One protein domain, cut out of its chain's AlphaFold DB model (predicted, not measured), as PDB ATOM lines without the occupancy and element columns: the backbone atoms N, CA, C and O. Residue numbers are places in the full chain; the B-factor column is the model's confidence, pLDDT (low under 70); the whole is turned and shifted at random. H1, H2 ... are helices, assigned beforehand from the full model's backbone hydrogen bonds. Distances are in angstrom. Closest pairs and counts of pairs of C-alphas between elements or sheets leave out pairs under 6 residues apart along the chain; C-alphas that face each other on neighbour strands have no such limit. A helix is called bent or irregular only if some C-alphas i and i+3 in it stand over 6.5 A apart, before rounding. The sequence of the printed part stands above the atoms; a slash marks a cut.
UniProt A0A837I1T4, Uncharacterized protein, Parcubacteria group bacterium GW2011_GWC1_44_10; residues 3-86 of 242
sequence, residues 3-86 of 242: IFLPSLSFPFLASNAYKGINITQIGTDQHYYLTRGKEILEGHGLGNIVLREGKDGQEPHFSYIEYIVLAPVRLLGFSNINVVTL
ATOM      1  N   ILE A   3     521.004  -4.742 603.307       60.19
ATOM      2  CA  ILE A   3     520.190  -5.971 603.230       60.19
ATOM      3  C   ILE A   3     518.823  -5.734 602.551       60.19
ATOM      4  O   ILE A   3     518.275  -6.648 601.950       60.19
ATOM      5  N   PHE A   4     518.284  -4.509 602.591       60.25
ATOM      6  CA  PHE A   4     517.003  -4.171 601.950       60.25
ATOM      7  C   PHE A   4     517.157  -3.687 600.506       60.25
ATOM      8  O   PHE A   4     516.159  -3.528 599.808       60.25
ATOM      9  N   LEU A   5     518.389  -3.425 600.055       67.69
ATOM     10  CA  LEU A   5     518.642  -2.809 598.754       67.69
ATOM     11  C   LEU A   5     518.046  -3.626 597.593       67.69
ATOM     12  O   LEU A   5     517.365  -3.016 596.772       67.69
ATOM     13  N   PRO A   6     518.188  -4.969 597.540       65.75
ATOM     14  CA  PRO A   6     517.575  -5.768 596.477       65.75
ATOM     15  C   PRO A   6     516.042  -5.716 596.504       65.75
ATOM     16  O   PRO A   6     515.403  -5.626 595.461       65.75
ATOM     17  N   SER A   7     515.439  -5.720 597.696       68.94
ATOM     18  CA  SER A   7     513.980  -5.665 597.881       68.94
ATOM     19  C   SER A   7     513.376  -4.315 597.497       68.94
ATOM     20  O   SER A   7     512.195  -4.246 597.164       68.94
ATOM     21  N   LEU A   8     514.180  -3.249 597.556       72.00
ATOM     22  CA  LEU A   8     513.795  -1.910 597.128       72.00
ATOM     23  C   LEU A   8     514.027  -1.711 595.635       72.00
ATOM     24  O   LEU A   8     513.137  -1.208 594.969       72.00
ATOM     25  N   SER A   9     515.191  -2.092 595.103       75.06
ATOM     26  CA  SER A   9     515.569  -1.788 593.718       75.06
ATOM     27  C   SER A   9     514.908  -2.711 592.697       75.06
ATOM     28  O   SER A   9     514.541  -2.254 591.617       75.06
ATOM     29  N   PHE A  10     514.711  -3.991 593.024       78.19
ATOM     30  CA  PHE A  10     514.204  -4.975 592.069       78.19
ATOM     31  C   PHE A  10     512.795  -4.661 591.536       78.19
ATOM     32  O   PHE A  10     512.620  -4.748 590.322       78.19
ATOM     33  N   PRO A  11     511.807  -4.231 592.352       78.50
ATOM     34  CA  PRO A  11     510.507  -3.803 591.832       78.50
ATOM     35  C   PRO A  11     510.604  -2.673 590.796       78.50
ATOM     36  O   PRO A  11     509.878  -2.694 589.805       78.50
ATOM     37  N   PHE A  12     511.525  -1.718 590.982       78.44
ATOM     38  CA  PHE A  12     511.740  -0.636 590.015       78.44
ATOM     39  C   PHE A  12     512.441  -1.130 588.748       78.44
ATOM     40  O   PHE A  12     512.040  -0.758 587.649       78.44
ATOM     41  N   LEU A  13     513.455  -1.990 588.889       82.19
ATOM     42  CA  LEU A  13     514.203  -2.552 587.760       82.19
ATOM     43  C   LEU A  13     513.338  -3.475 586.892       82.19
ATOM     44  O   LEU A  13     513.440  -3.450 585.670       82.19
ATOM     45  N   ALA A  14     512.479  -4.280 587.516       78.56
ATOM     46  CA  ALA A  14     511.594  -5.206 586.822       78.56
ATOM     47  C   ALA A  14     510.336  -4.525 586.257       78.56
ATOM     48  O   ALA A  14     509.709  -5.084 585.357       78.56
ATOM     49  N   SER A  15     509.971  -3.327 586.736       78.44
ATOM     50  CA  SER A  15     508.843  -2.530 586.231       78.44
ATOM     51  C   SER A  15     507.579  -3.394 586.036       78.44
ATOM     52  O   SER A  15     507.164  -4.104 586.954       78.44
ATOM     53  N   ASN A  16     506.998  -3.415 584.835       77.50
ATOM     54  CA  ASN A  16     505.794  -4.182 584.487       77.50
ATOM     55  C   ASN A  16     505.933  -5.711 584.642       77.50
ATOM     56  O   ASN A  16     504.924  -6.422 584.693       77.50
ATOM     57  N   ALA A  17     507.160  -6.238 584.703       78.12
ATOM     58  CA  ALA A  17     507.407  -7.659 584.934       78.12
ATOM     59  C   ALA A  17     507.300  -8.042 586.419       78.12
ATOM     60  O   ALA A  17     507.130  -9.222 586.732       78.12
ATOM     61  N   TYR A  18     507.358  -7.078 587.349       77.81
ATOM     62  CA  TYR A  18     507.233  -7.371 588.773       77.81
ATOM     63  C   TYR A  18     505.786  -7.721 589.139       77.81
ATOM     64  O   TYR A  18     504.904  -6.870 589.205       77.81
ATOM     65  N   LYS A  19     505.537  -9.001 589.428       77.00
ATOM     66  CA  LYS A  19     504.211  -9.519 589.811       77.00
ATOM     67  C   LYS A  19     503.922  -9.447 591.315       77.00
ATOM     68  O   LYS A  19     503.056 -10.164 591.802       77.00
ATOM     69  N   GLY A  20     504.645  -8.616 592.071       71.38
ATOM     70  CA  GLY A  20     504.432  -8.504 593.518       71.38
ATOM     71  C   GLY A  20     504.958  -9.685 594.326       71.38
ATOM     72  O   GLY A  20     504.469  -9.947 595.422       71.38
ATOM     73  N   ILE A  21     505.926 -10.423 593.780       70.75
ATOM     74  CA  ILE A  21     506.518 -11.573 594.460       70.75
ATOM     75  C   ILE A  21     507.279 -11.065 595.683       70.75
ATOM     76  O   ILE A  21     508.159 -10.207 595.570       70.75
ATOM     77  N   ASN A  22     506.952 -11.602 596.855       70.00
ATOM     78  CA  ASN A  22     507.682 -11.315 598.080       70.00
ATOM     79  C   ASN A  22     509.014 -12.079 598.089       70.00
ATOM     80  O   ASN A  22     509.103 -13.189 598.608       70.00
ATOM     81  N   ILE A  23     510.040 -11.477 597.482       61.53
ATOM     82  CA  ILE A  23     511.364 -12.085 597.262       61.53
ATOM     83  C   ILE A  23     512.044 -12.463 598.582       61.53
ATOM     84  O   ILE A  23     512.830 -13.401 598.620       61.53
ATOM     85  N   THR A  24     511.746 -11.755 599.671       59.75
ATOM     86  CA  THR A  24     512.433 -11.961 600.946       59.75
ATOM     87  C   THR A  24     511.877 -13.123 601.765       59.75
ATOM     88  O   THR A  24     512.553 -13.512 602.709       59.75
ATOM     89  N   GLN A  25     510.693 -13.670 601.425       60.41
ATOM     90  CA  GLN A  25     510.031 -14.805 602.107       60.41
ATOM     91  C   GLN A  25     510.340 -14.888 603.619       60.41
ATOM     92  O   GLN A  25     510.816 -15.904 604.127       60.41
ATOM     93  N   ILE A  26     510.120 -13.782 604.339       61.91
ATOM     94  CA  ILE A  26     510.510 -13.630 605.749       61.91
ATOM     95  C   ILE A  26     509.491 -14.352 606.643       61.91
ATOM     96  O   ILE A  26     508.643 -13.727 607.269       61.91
ATOM     97  N   GLY A  27     509.535 -15.682 606.662       63.44
ATOM     98  CA  GLY A  27     508.684 -16.504 607.522       63.44
ATOM     99  C   GLY A  27     507.173 -16.364 607.266       63.44
ATOM    100  O   GLY A  27     506.704 -15.671 606.361       63.44
ATOM    101  N   THR A  28     506.382 -17.060 608.083       64.19
ATOM    102  CA  THR A  28     504.912 -17.100 607.990       64.19
ATOM    103  C   THR A  28     504.253 -15.773 608.371       64.19
ATOM    104  O   THR A  28     503.259 -15.380 607.761       64.19
ATOM    105  N   ASP A  29     504.836 -15.041 609.321       75.94
ATOM    106  CA  ASP A  29     504.265 -13.794 609.848       75.94
ATOM    107  C   ASP A  29     504.251 -12.676 608.794       75.94
ATOM    108  O   ASP A  29     503.354 -11.836 608.769       75.94
ATOM    109  N   GLN A  30     505.214 -12.675 607.867       81.50
ATOM    110  CA  GLN A  30     505.252 -11.705 606.773       81.50
ATOM    111  C   GLN A  30     504.020 -11.819 605.873       81.50
ATOM    112  O   GLN A  30     503.455 -10.800 605.483       81.50
ATOM    113  N   HIS A  31     503.575 -13.040 605.564       83.06
ATOM    114  CA  HIS A  31     502.357 -13.243 604.777       83.06
ATOM    115  C   HIS A  31     501.127 -12.707 605.506       83.06
ATOM    116  O   HIS A  31     500.307 -12.030 604.894       83.06
ATOM    117  N   TYR A  32     501.047 -12.930 606.818       86.06
ATOM    118  CA  TYR A  32     499.989 -12.386 607.661       86.06
ATOM    119  C   TYR A  32     499.923 -10.846 607.588       86.06
ATOM    120  O   TYR A  32     498.860 -10.287 607.309       86.06
ATOM    121  N   TYR A  33     501.055 -10.148 607.743       89.00
ATOM    122  CA  TYR A  33     501.088  -8.680 607.677       89.00
ATOM    123  C   TYR A  33     500.745  -8.134 606.288       89.00
ATOM    124  O   TYR A  33     499.990  -7.169 606.165       89.00
ATOM    125  N   LEU A  34     501.283  -8.754 605.235       89.75
ATOM    126  CA  LEU A  34     501.027  -8.334 603.859       89.75
ATOM    127  C   LEU A  34     499.552  -8.513 603.479       89.75
ATOM    128  O   LEU A  34     498.986  -7.628 602.838       89.75
ATOM    129  N   THR A  35     498.919  -9.611 603.907       88.69
ATOM    130  CA  THR A  35     497.481  -9.836 603.704       88.69
ATOM    131  C   THR A  35     496.662  -8.747 604.387       88.69
ATOM    132  O   THR A  35     495.840  -8.114 603.734       88.69
ATOM    133  N   ARG A  36     496.935  -8.442 605.662       91.62
ATOM    134  CA  ARG A  36     496.224  -7.379 606.394       91.62
ATOM    135  C   ARG A  36     496.356  -6.017 605.729       91.62
ATOM    136  O   ARG A  36     495.373  -5.295 605.591       91.62
ATOM    137  N   GLY A  37     497.561  -5.667 605.286       92.31
ATOM    138  CA  GLY A  37     497.750  -4.400 604.595       92.31
ATOM    139  C   GLY A  37     497.016  -4.338 603.259       92.31
ATOM    140  O   GLY A  37     496.470  -3.291 602.916       92.31
ATOM    141  N   LYS A  38     496.937  -5.459 602.532       91.19
ATOM    142  CA  LYS A  38     496.162  -5.548 601.292       91.19
ATOM    143  C   LYS A  38     494.667  -5.354 601.554       91.19
ATOM    144  O   LYS A  38     494.057  -4.526 600.889       91.19
ATOM    145  N   GLU A  39     494.115  -6.036 602.557       91.56
ATOM    146  CA  GLU A  39     492.709  -5.886 602.966       91.56
ATOM    147  C   GLU A  39     492.376  -4.423 603.294       91.56
ATOM    148  O   GLU A  39     491.388  -3.878 602.805       91.56
ATOM    149  N   ILE A  40     493.249  -3.735 604.042       92.44
ATOM    150  CA  ILE A  40     493.062  -2.313 604.357       92.44
ATOM    151  C   ILE A  40     493.077  -1.451 603.091       92.44
ATOM    152  O   ILE A  40     492.226  -0.568 602.969       92.44
ATOM    153  N   LEU A  41     494.030  -1.661 602.176       92.38
ATOM    154  CA  LEU A  41     494.146  -0.887 600.931       92.38
ATOM    155  C   LEU A  41     492.933  -1.080 600.009       92.38
ATOM    156  O   LEU A  41     492.491  -0.111 599.390       92.38
ATOM    157  N   GLU A  42     492.368  -2.288 599.976       90.25
ATOM    158  CA  GLU A  42     491.133  -2.626 599.250       90.25
ATOM    159  C   GLU A  42     489.867  -2.099 599.945       90.25
ATOM    160  O   GLU A  42     488.793  -2.057 599.351       90.25
ATOM    161  N   GLY A  43     490.000  -1.611 601.178       88.81
ATOM    162  CA  GLY A  43     488.926  -0.964 601.920       88.81
ATOM    163  C   GLY A  43     488.177  -1.870 602.885       88.81
ATOM    164  O   GLY A  43     487.193  -1.420 603.466       88.81
ATOM    165  N   HIS A  44     488.653  -3.091 603.100       90.94
ATOM    166  CA  HIS A  44     488.043  -4.047 604.012       90.94
ATOM    167  C   HIS A  44     488.492  -3.838 605.467       90.94
ATOM    168  O   HIS A  44     489.537  -3.248 605.766       90.94
ATOM    169  N   GLY A  45     487.669  -4.335 606.393       90.88
ATOM    170  CA  GLY A  45     488.015  -4.459 607.804       90.88
ATOM    171  C   GLY A  45     488.932  -5.658 608.095       90.88
ATOM    172  O   GLY A  45     489.142  -6.525 607.248       90.88
ATOM    173  N   LEU A  46     489.480  -5.711 609.313       91.81
ATOM    174  CA  LEU A  46     490.400  -6.757 609.775       91.81
ATOM    175  C   LEU A  46     489.774  -7.705 610.812       91.81
ATOM    176  O   LEU A  46     490.497  -8.439 611.482       91.81
ATOM    177  N   GLY A  47     488.443  -7.719 610.937       87.56
ATOM    178  CA  GLY A  47     487.732  -8.610 611.859       87.56
ATOM    179  C   GLY A  47     487.967 -10.094 611.578       87.56
ATOM    180  O   GLY A  47     488.122 -10.892 612.499       87.56
ATOM    181  N   ASN A  48     488.090 -10.461 610.299       85.69
ATOM    182  CA  ASN A  48     488.557 -11.775 609.874       85.69
ATOM    183  C   ASN A  48     489.681 -11.616 608.846       85.69
ATOM    184  O   ASN A  48     489.516 -11.011 607.791       85.69
ATOM    185  N   ILE A  49     490.851 -12.157 609.152       77.06
ATOM    186  CA  ILE A  49     492.056 -12.020 608.323       77.06
ATOM    187  C   ILE A  49     492.154 -13.078 607.212       77.06
ATOM    188  O   ILE A  49     492.983 -12.929 606.319       77.06
ATOM    189  N   VAL A  50     491.349 -14.146 607.278       78.75
ATOM    190  CA  VAL A  50     491.419 -15.288 606.348       78.75
ATOM    191  C   VAL A  50     490.203 -15.325 605.432       78.75
ATOM    192  O   VAL A  50     490.344 -15.436 604.218       78.75
ATOM    193  N   LEU A  51     489.008 -15.243 606.013       84.75
ATOM    194  CA  LEU A  51     487.747 -15.373 605.293       84.75
ATOM    195  C   LEU A  51     487.280 -14.025 604.757       84.75
ATOM    196  O   LEU A  51     487.662 -12.968 605.265       84.75
ATOM    197  N   ARG A  52     486.442 -14.069 603.719       84.19
ATOM    198  CA  ARG A  52     485.778 -12.879 603.179       84.19
ATOM    199  C   ARG A  52     484.661 -12.405 604.107       84.19
ATOM    200  O   ARG A  52     484.341 -11.224 604.140       84.19
ATOM    201  N   GLU A  53     484.057 -13.320 604.846       88.19
ATOM    202  CA  GLU A  53     483.002 -13.064 605.811       88.19
ATOM    203  C   GLU A  53     483.583 -12.536 607.131       88.19
ATOM    204  O   GLU A  53     484.659 -12.943 607.570       88.19
ATOM    205  N   GLY A  54     482.856 -11.634 607.797       86.88
ATOM    206  CA  GLY A  54     483.237 -11.128 609.120       86.88
ATOM    207  C   GLY A  54     484.352 -10.075 609.131       86.88
ATOM    208  O   GLY A  54     484.878  -9.778 610.202       86.88
ATOM    209  N   LYS A  55     484.705  -9.478 607.981       88.56
ATOM    210  CA  LYS A  55     485.705  -8.390 607.902       88.56
ATOM    211  C   LYS A  55     485.366  -7.192 608.788       88.56
ATOM    212  O   LYS A  55     486.271  -6.604 609.368       88.56
ATOM    213  N   ASP A  56     484.082  -6.872 608.921       88.19
ATOM    214  CA  ASP A  56     483.594  -5.732 609.711       88.19
ATOM    215  C   ASP A  56     483.565  -6.008 611.226       88.19
ATOM    216  O   ASP A  56     483.185  -5.144 612.016       88.19
ATOM    217  N   GLY A  57     483.946  -7.221 611.640       86.75
ATOM    218  CA  GLY A  57     484.071  -7.595 613.043       86.75
ATOM    219  C   GLY A  57     485.241  -6.911 613.756       86.75
ATOM    220  O   GLY A  57     486.068  -6.219 613.160       86.75
ATOM    221  N   GLN A  58     485.327  -7.143 615.066       86.69
ATOM    222  CA  GLN A  58     486.447  -6.680 615.879       86.69
ATOM    223  C   GLN A  58     487.747  -7.369 615.445       86.69
ATOM    224  O   GLN A  58     487.794  -8.590 615.328       86.69
ATOM    225  N   GLU A  59     488.809  -6.585 615.246       86.44
ATOM    226  CA  GLU A  59     490.133  -7.118 614.920       86.44
ATOM    227  C   GLU A  59     490.641  -8.003 616.083       86.44
ATOM    228  O   GLU A  59     490.702  -7.502 617.214       86.44
ATOM    229  N   PRO A  60     491.002  -9.283 615.836       83.81
ATOM    230  CA  PRO A  60     491.288 -10.260 616.895       83.81
ATOM    231  C   PRO A  60     492.468  -9.914 617.805       83.81
ATOM    232  O   PRO A  60     492.499 -10.311 618.967       83.81
ATOM    233  N   HIS A  61     493.458  -9.185 617.290       83.62
ATOM    234  CA  HIS A  61     494.663  -8.826 618.035       83.62
ATOM    235  C   HIS A  61     494.576  -7.452 618.704       83.62
ATOM    236  O   HIS A  61     495.541  -7.026 619.345       83.62
ATOM    237  N   PHE A  62     493.440  -6.757 618.564       86.06
ATOM    238  CA  PHE A  62     493.225  -5.381 619.007       86.06
ATOM    239  C   PHE A  62     494.385  -4.441 618.609       86.06
ATOM    240  O   PHE A  62     494.733  -3.513 619.342       86.06
ATOM    241  N   SER A  63     494.985  -4.695 617.443       87.69
ATOM    242  CA  SER A  63     496.106  -3.963 616.857       87.69
ATOM    243  C   SER A  63     495.622  -3.145 615.667       87.69
ATOM    244  O   SER A  63     495.136  -3.686 614.673       87.69
ATOM    245  N   TYR A  64     495.812  -1.829 615.746       90.38
ATOM    246  CA  TYR A  64     495.374  -0.873 614.729       90.38
ATOM    247  C   TYR A  64     496.541  -0.209 613.993       90.38
ATOM    248  O   TYR A  64     496.331   0.733 613.226       90.38
ATOM    249  N   ILE A  65     497.778  -0.670 614.208       91.31
ATOM    250  CA  ILE A  65     498.958  -0.036 613.613       91.31
ATOM    251  C   ILE A  65     498.906  -0.040 612.084       91.31
ATOM    252  O   ILE A  65     499.274   0.958 611.467       91.31
ATOM    253  N   GLU A  66     498.400  -1.103 611.455       92.06
ATOM    254  CA  GLU A  66     498.301  -1.168 609.997       92.06
ATOM    255  C   GLU A  66     497.303  -0.142 609.450       92.06
ATOM    256  O   GLU A  66     497.597   0.504 608.445       92.06
ATOM    257  N   TYR A  67     496.179   0.092 610.140       92.44
ATOM    258  CA  TYR A  67     495.242   1.160 609.775       92.44
ATOM    259  C   TYR A  67     495.907   2.534 609.846       92.44
ATOM    260  O   TYR A  67     495.745   3.339 608.933       92.44
ATOM    261  N   ILE A  68     496.679   2.793 610.904       91.69
ATOM    262  CA  ILE A  68     497.373   4.072 611.103       91.69
ATOM    263  C   ILE A  68     498.418   4.293 610.004       91.69
ATOM    264  O   ILE A  68     498.481   5.369 609.412       91.69
ATOM    265  N   VAL A  69     499.232   3.277 609.720       92.19
ATOM    266  CA  VAL A  69     500.337   3.371 608.759       92.19
ATOM    267  C   VAL A  69     499.829   3.466 607.317       92.19
ATOM    268  O   VAL A  69     500.423   4.183 606.514       92.19
ATOM    269  N   LEU A  70     498.717   2.805 606.984       94.00
ATOM    270  CA  LEU A  70     498.151   2.812 605.629       94.00
ATOM    271  C   LEU A  70     497.136   3.934 605.381       94.00
ATOM    272  O   LEU A  70     496.822   4.213 604.221       94.00
ATOM    273  N   ALA A  71     496.643   4.611 606.424       92.06
ATOM    274  CA  ALA A  71     495.688   5.708 606.277       92.06
ATOM    275  C   ALA A  71     496.157   6.795 605.289       92.06
ATOM    276  O   ALA A  71     495.374   7.131 604.402       92.06
ATOM    277  N   PRO A  72     497.408   7.303 605.329       91.50
ATOM    278  CA  PRO A  72     497.860   8.311 604.367       91.50
ATOM    279  C   PRO A  72     497.795   7.831 602.911       91.50
ATOM    280  O   PRO A  72     497.394   8.585 602.032       91.50
ATOM    281  N   VAL A  73     498.140   6.568 602.651       92.50
ATOM    282  CA  VAL A  73     498.124   5.980 601.299       92.50
ATOM    283  C   VAL A  73     496.698   5.896 600.768       92.50
ATOM    284  O   VAL A  73     496.440   6.262 599.620       92.50
ATOM    285  N   ARG A  74     495.757   5.484 601.622       89.69
ATOM    286  CA  ARG A  74     494.332   5.445 601.279       89.69
ATOM    287  C   ARG A  74     493.747   6.834 601.056       89.69
ATOM    288  O   ARG A  74     493.023   7.024 600.087       89.69
ATOM    289  N   LEU A  75     494.071   7.794 601.922       90.38
ATOM    290  CA  LEU A  75     493.585   9.175 601.815       90.38
ATOM    291  C   LEU A  75     494.062   9.860 600.529       90.38
ATOM    292  O   LEU A  75     493.344  10.687 599.978       90.38
ATOM    293  N   LEU A  76     495.240   9.486 600.027       92.12
ATOM    294  CA  LEU A  76     495.774   9.960 598.750       92.12
ATOM    295  C   LEU A  76     495.236   9.187 597.528       92.12
ATOM    296  O   LEU A  76     495.625   9.487 596.403       92.12
ATOM    297  N   GLY A  77     494.352   8.202 597.723       86.62
ATOM    298  CA  GLY A  77     493.725   7.439 596.639       86.62
ATOM    299  C   GLY A  77     494.596   6.330 596.036       86.62
ATOM    300  O   GLY A  77     494.261   5.797 594.980       86.62
ATOM    301  N   PHE A  78     495.696   5.940 596.685       86.00
ATOM    302  CA  PHE A  78     496.613   4.911 596.181       86.00
ATOM    303  C   PHE A  78     496.213   3.491 596.622       86.00
ATOM    304  O   PHE A  78     497.015   2.764 597.205       86.00
ATOM    305  N   SER A  79     494.978   3.065 596.343       77.94
ATOM    306  CA  SER A  79     494.485   1.726 596.725       77.94
ATOM    307  C   SER A  79     495.133   0.575 595.940       77.94
ATOM    308  O   SER A  79     495.260  -0.528 596.459       77.94
ATOM    309  N   ASN A  80     495.608   0.832 594.716       81.75
ATOM    310  CA  ASN A  80     496.177  -0.190 593.823       81.75
ATOM    311  C   ASN A  80     497.700  -0.378 593.964       81.75
ATOM    312  O   ASN A  80     498.325  -1.039 593.131       81.75
ATOM    313  N   ILE A  81     498.329   0.230 594.973       86.69
ATOM    314  CA  ILE A  81     499.769   0.075 595.181       86.69
ATOM    315  C   ILE A  81     500.103  -1.361 595.592       86.69
ATOM    316  O   ILE A  81     499.396  -1.997 596.376       86.69
ATOM    317  N   ASN A  82     501.219  -1.883 595.087       88.62
ATOM    318  CA  ASN A  82     501.691  -3.189 595.514       88.62
ATOM    319  C   ASN A  82     502.079  -3.155 597.004       88.62
ATOM    320  O   ASN A  82     503.031  -2.473 597.391       88.62
ATOM    321  N   VAL A  83     501.356  -3.922 597.823       89.12
ATOM    322  CA  VAL A  83     501.535  -3.957 599.282       89.12
ATOM    323  C   VAL A  83     502.952  -4.372 599.700       89.12
ATOM    324  O   VAL A  83     503.489  -3.832 600.663       89.12
ATOM    325  N   VAL A  84     503.603  -5.267 598.947       87.81
ATOM    326  CA  VAL A  84     504.980  -5.708 599.222       87.81
ATOM    327  C   VAL A  84     505.953  -4.552 599.023       87.81
ATOM    328  O   VAL A  84     506.762  -4.267 599.905       87.81
ATOM    329  N   THR A  85     505.846  -3.844 597.896       85.69
ATOM    330  CA  THR A  85     506.670  -2.660 597.617       85.69
ATOM    331  C   THR A  85     506.469  -1.583 598.682       85.69
ATOM    332  O   THR A  85     507.445  -1.011 599.169       85.69
ATOM    333  N   LEU A  86     505.218  -1.340 599.082       89.75
ATOM    334  CA  LEU A  86     504.884  -0.348 600.098       89.75
ATOM    335  C   LEU A  86     505.521  -0.677 601.456       89.75
ATOM    336  O   LEU A  86     506.214   0.165 602.026       89.75
TER     337      LEU A  86
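AT A GLANCE: This is residues 3 to 86 of the 242 residues of an uncharacterized protein of Parcubacteria group bacterium GW2011_GWC1_44_10 (UniProt A0A837I1T4). H2 and H3 pack side by side in part, and short H4 lies between this pair and H1, which is set off at one end of the long axis. At the opposite end, a long loop, residues 43 to 64, swings outward between H2 and H3. The printed part has 84 residues with four named helices, H1, H2, H3 and H4 in that order, and no named strand; its class is all helix. It is only just compact, close to loose, with a radius of gyration of the C-alphas of 13.8 A and spans of 39 by 30 by 21 A.

IN THESE COORDINATES: Find C-alpha 3 at (520.190, -5.971, 603.230); from there H1 runs through residues 3 to 17, 22.4 A long. It is irregular, with C-alphas 13 and 16 9.2 A apart. Next, H2 spans residues 27 to 42, 23.9 A, beginning at (508.684, -16.504, 607.522). H3, residues 65 to 75, covers 15.9 A and is irregular too, with C-alphas 69 and 72 7.1 A apart. H4, residues 83 to 86, ends at C-alpha 86, (504.884, -0.348, 600.098).

HOW THE PARTS SIT: Look at C-alpha 11: H1 only just touches H4, with 3 pairs of C-alphas within 8 A, the closest Pro 11 and Thr 85 at 7.0 A. H1 is apart from H2 and H3. H2 touches H4 with residues 34 to 38 alone, closest at C-alphas Lys 38 and Val 83, 6.0 A. With residues 36 to 41 alone H2 touches H3, closest at C-alphas Gly 37 and Glu 66, 6.3 A; they run the same way at a steep tilt of 38 degrees, only just past shallow. H3 and H4 are apart. O i to N i+4 pairs are within hydrogen-bond range in 6 of 11 for H1, 11 of 12 for H2 and 5 of 7 for H3; H4 is too short for one.

THE WHOLE: The C-alphas farthest apart, Leu 13 and Gln 58, are 39.7 A apart. The printed part has no cut. The H2 to H3 link, 22 residues, is long. Look for pLDDT under 70 at residues 3 to 7 and 23 to 28; the mean of the printed part is 82.6.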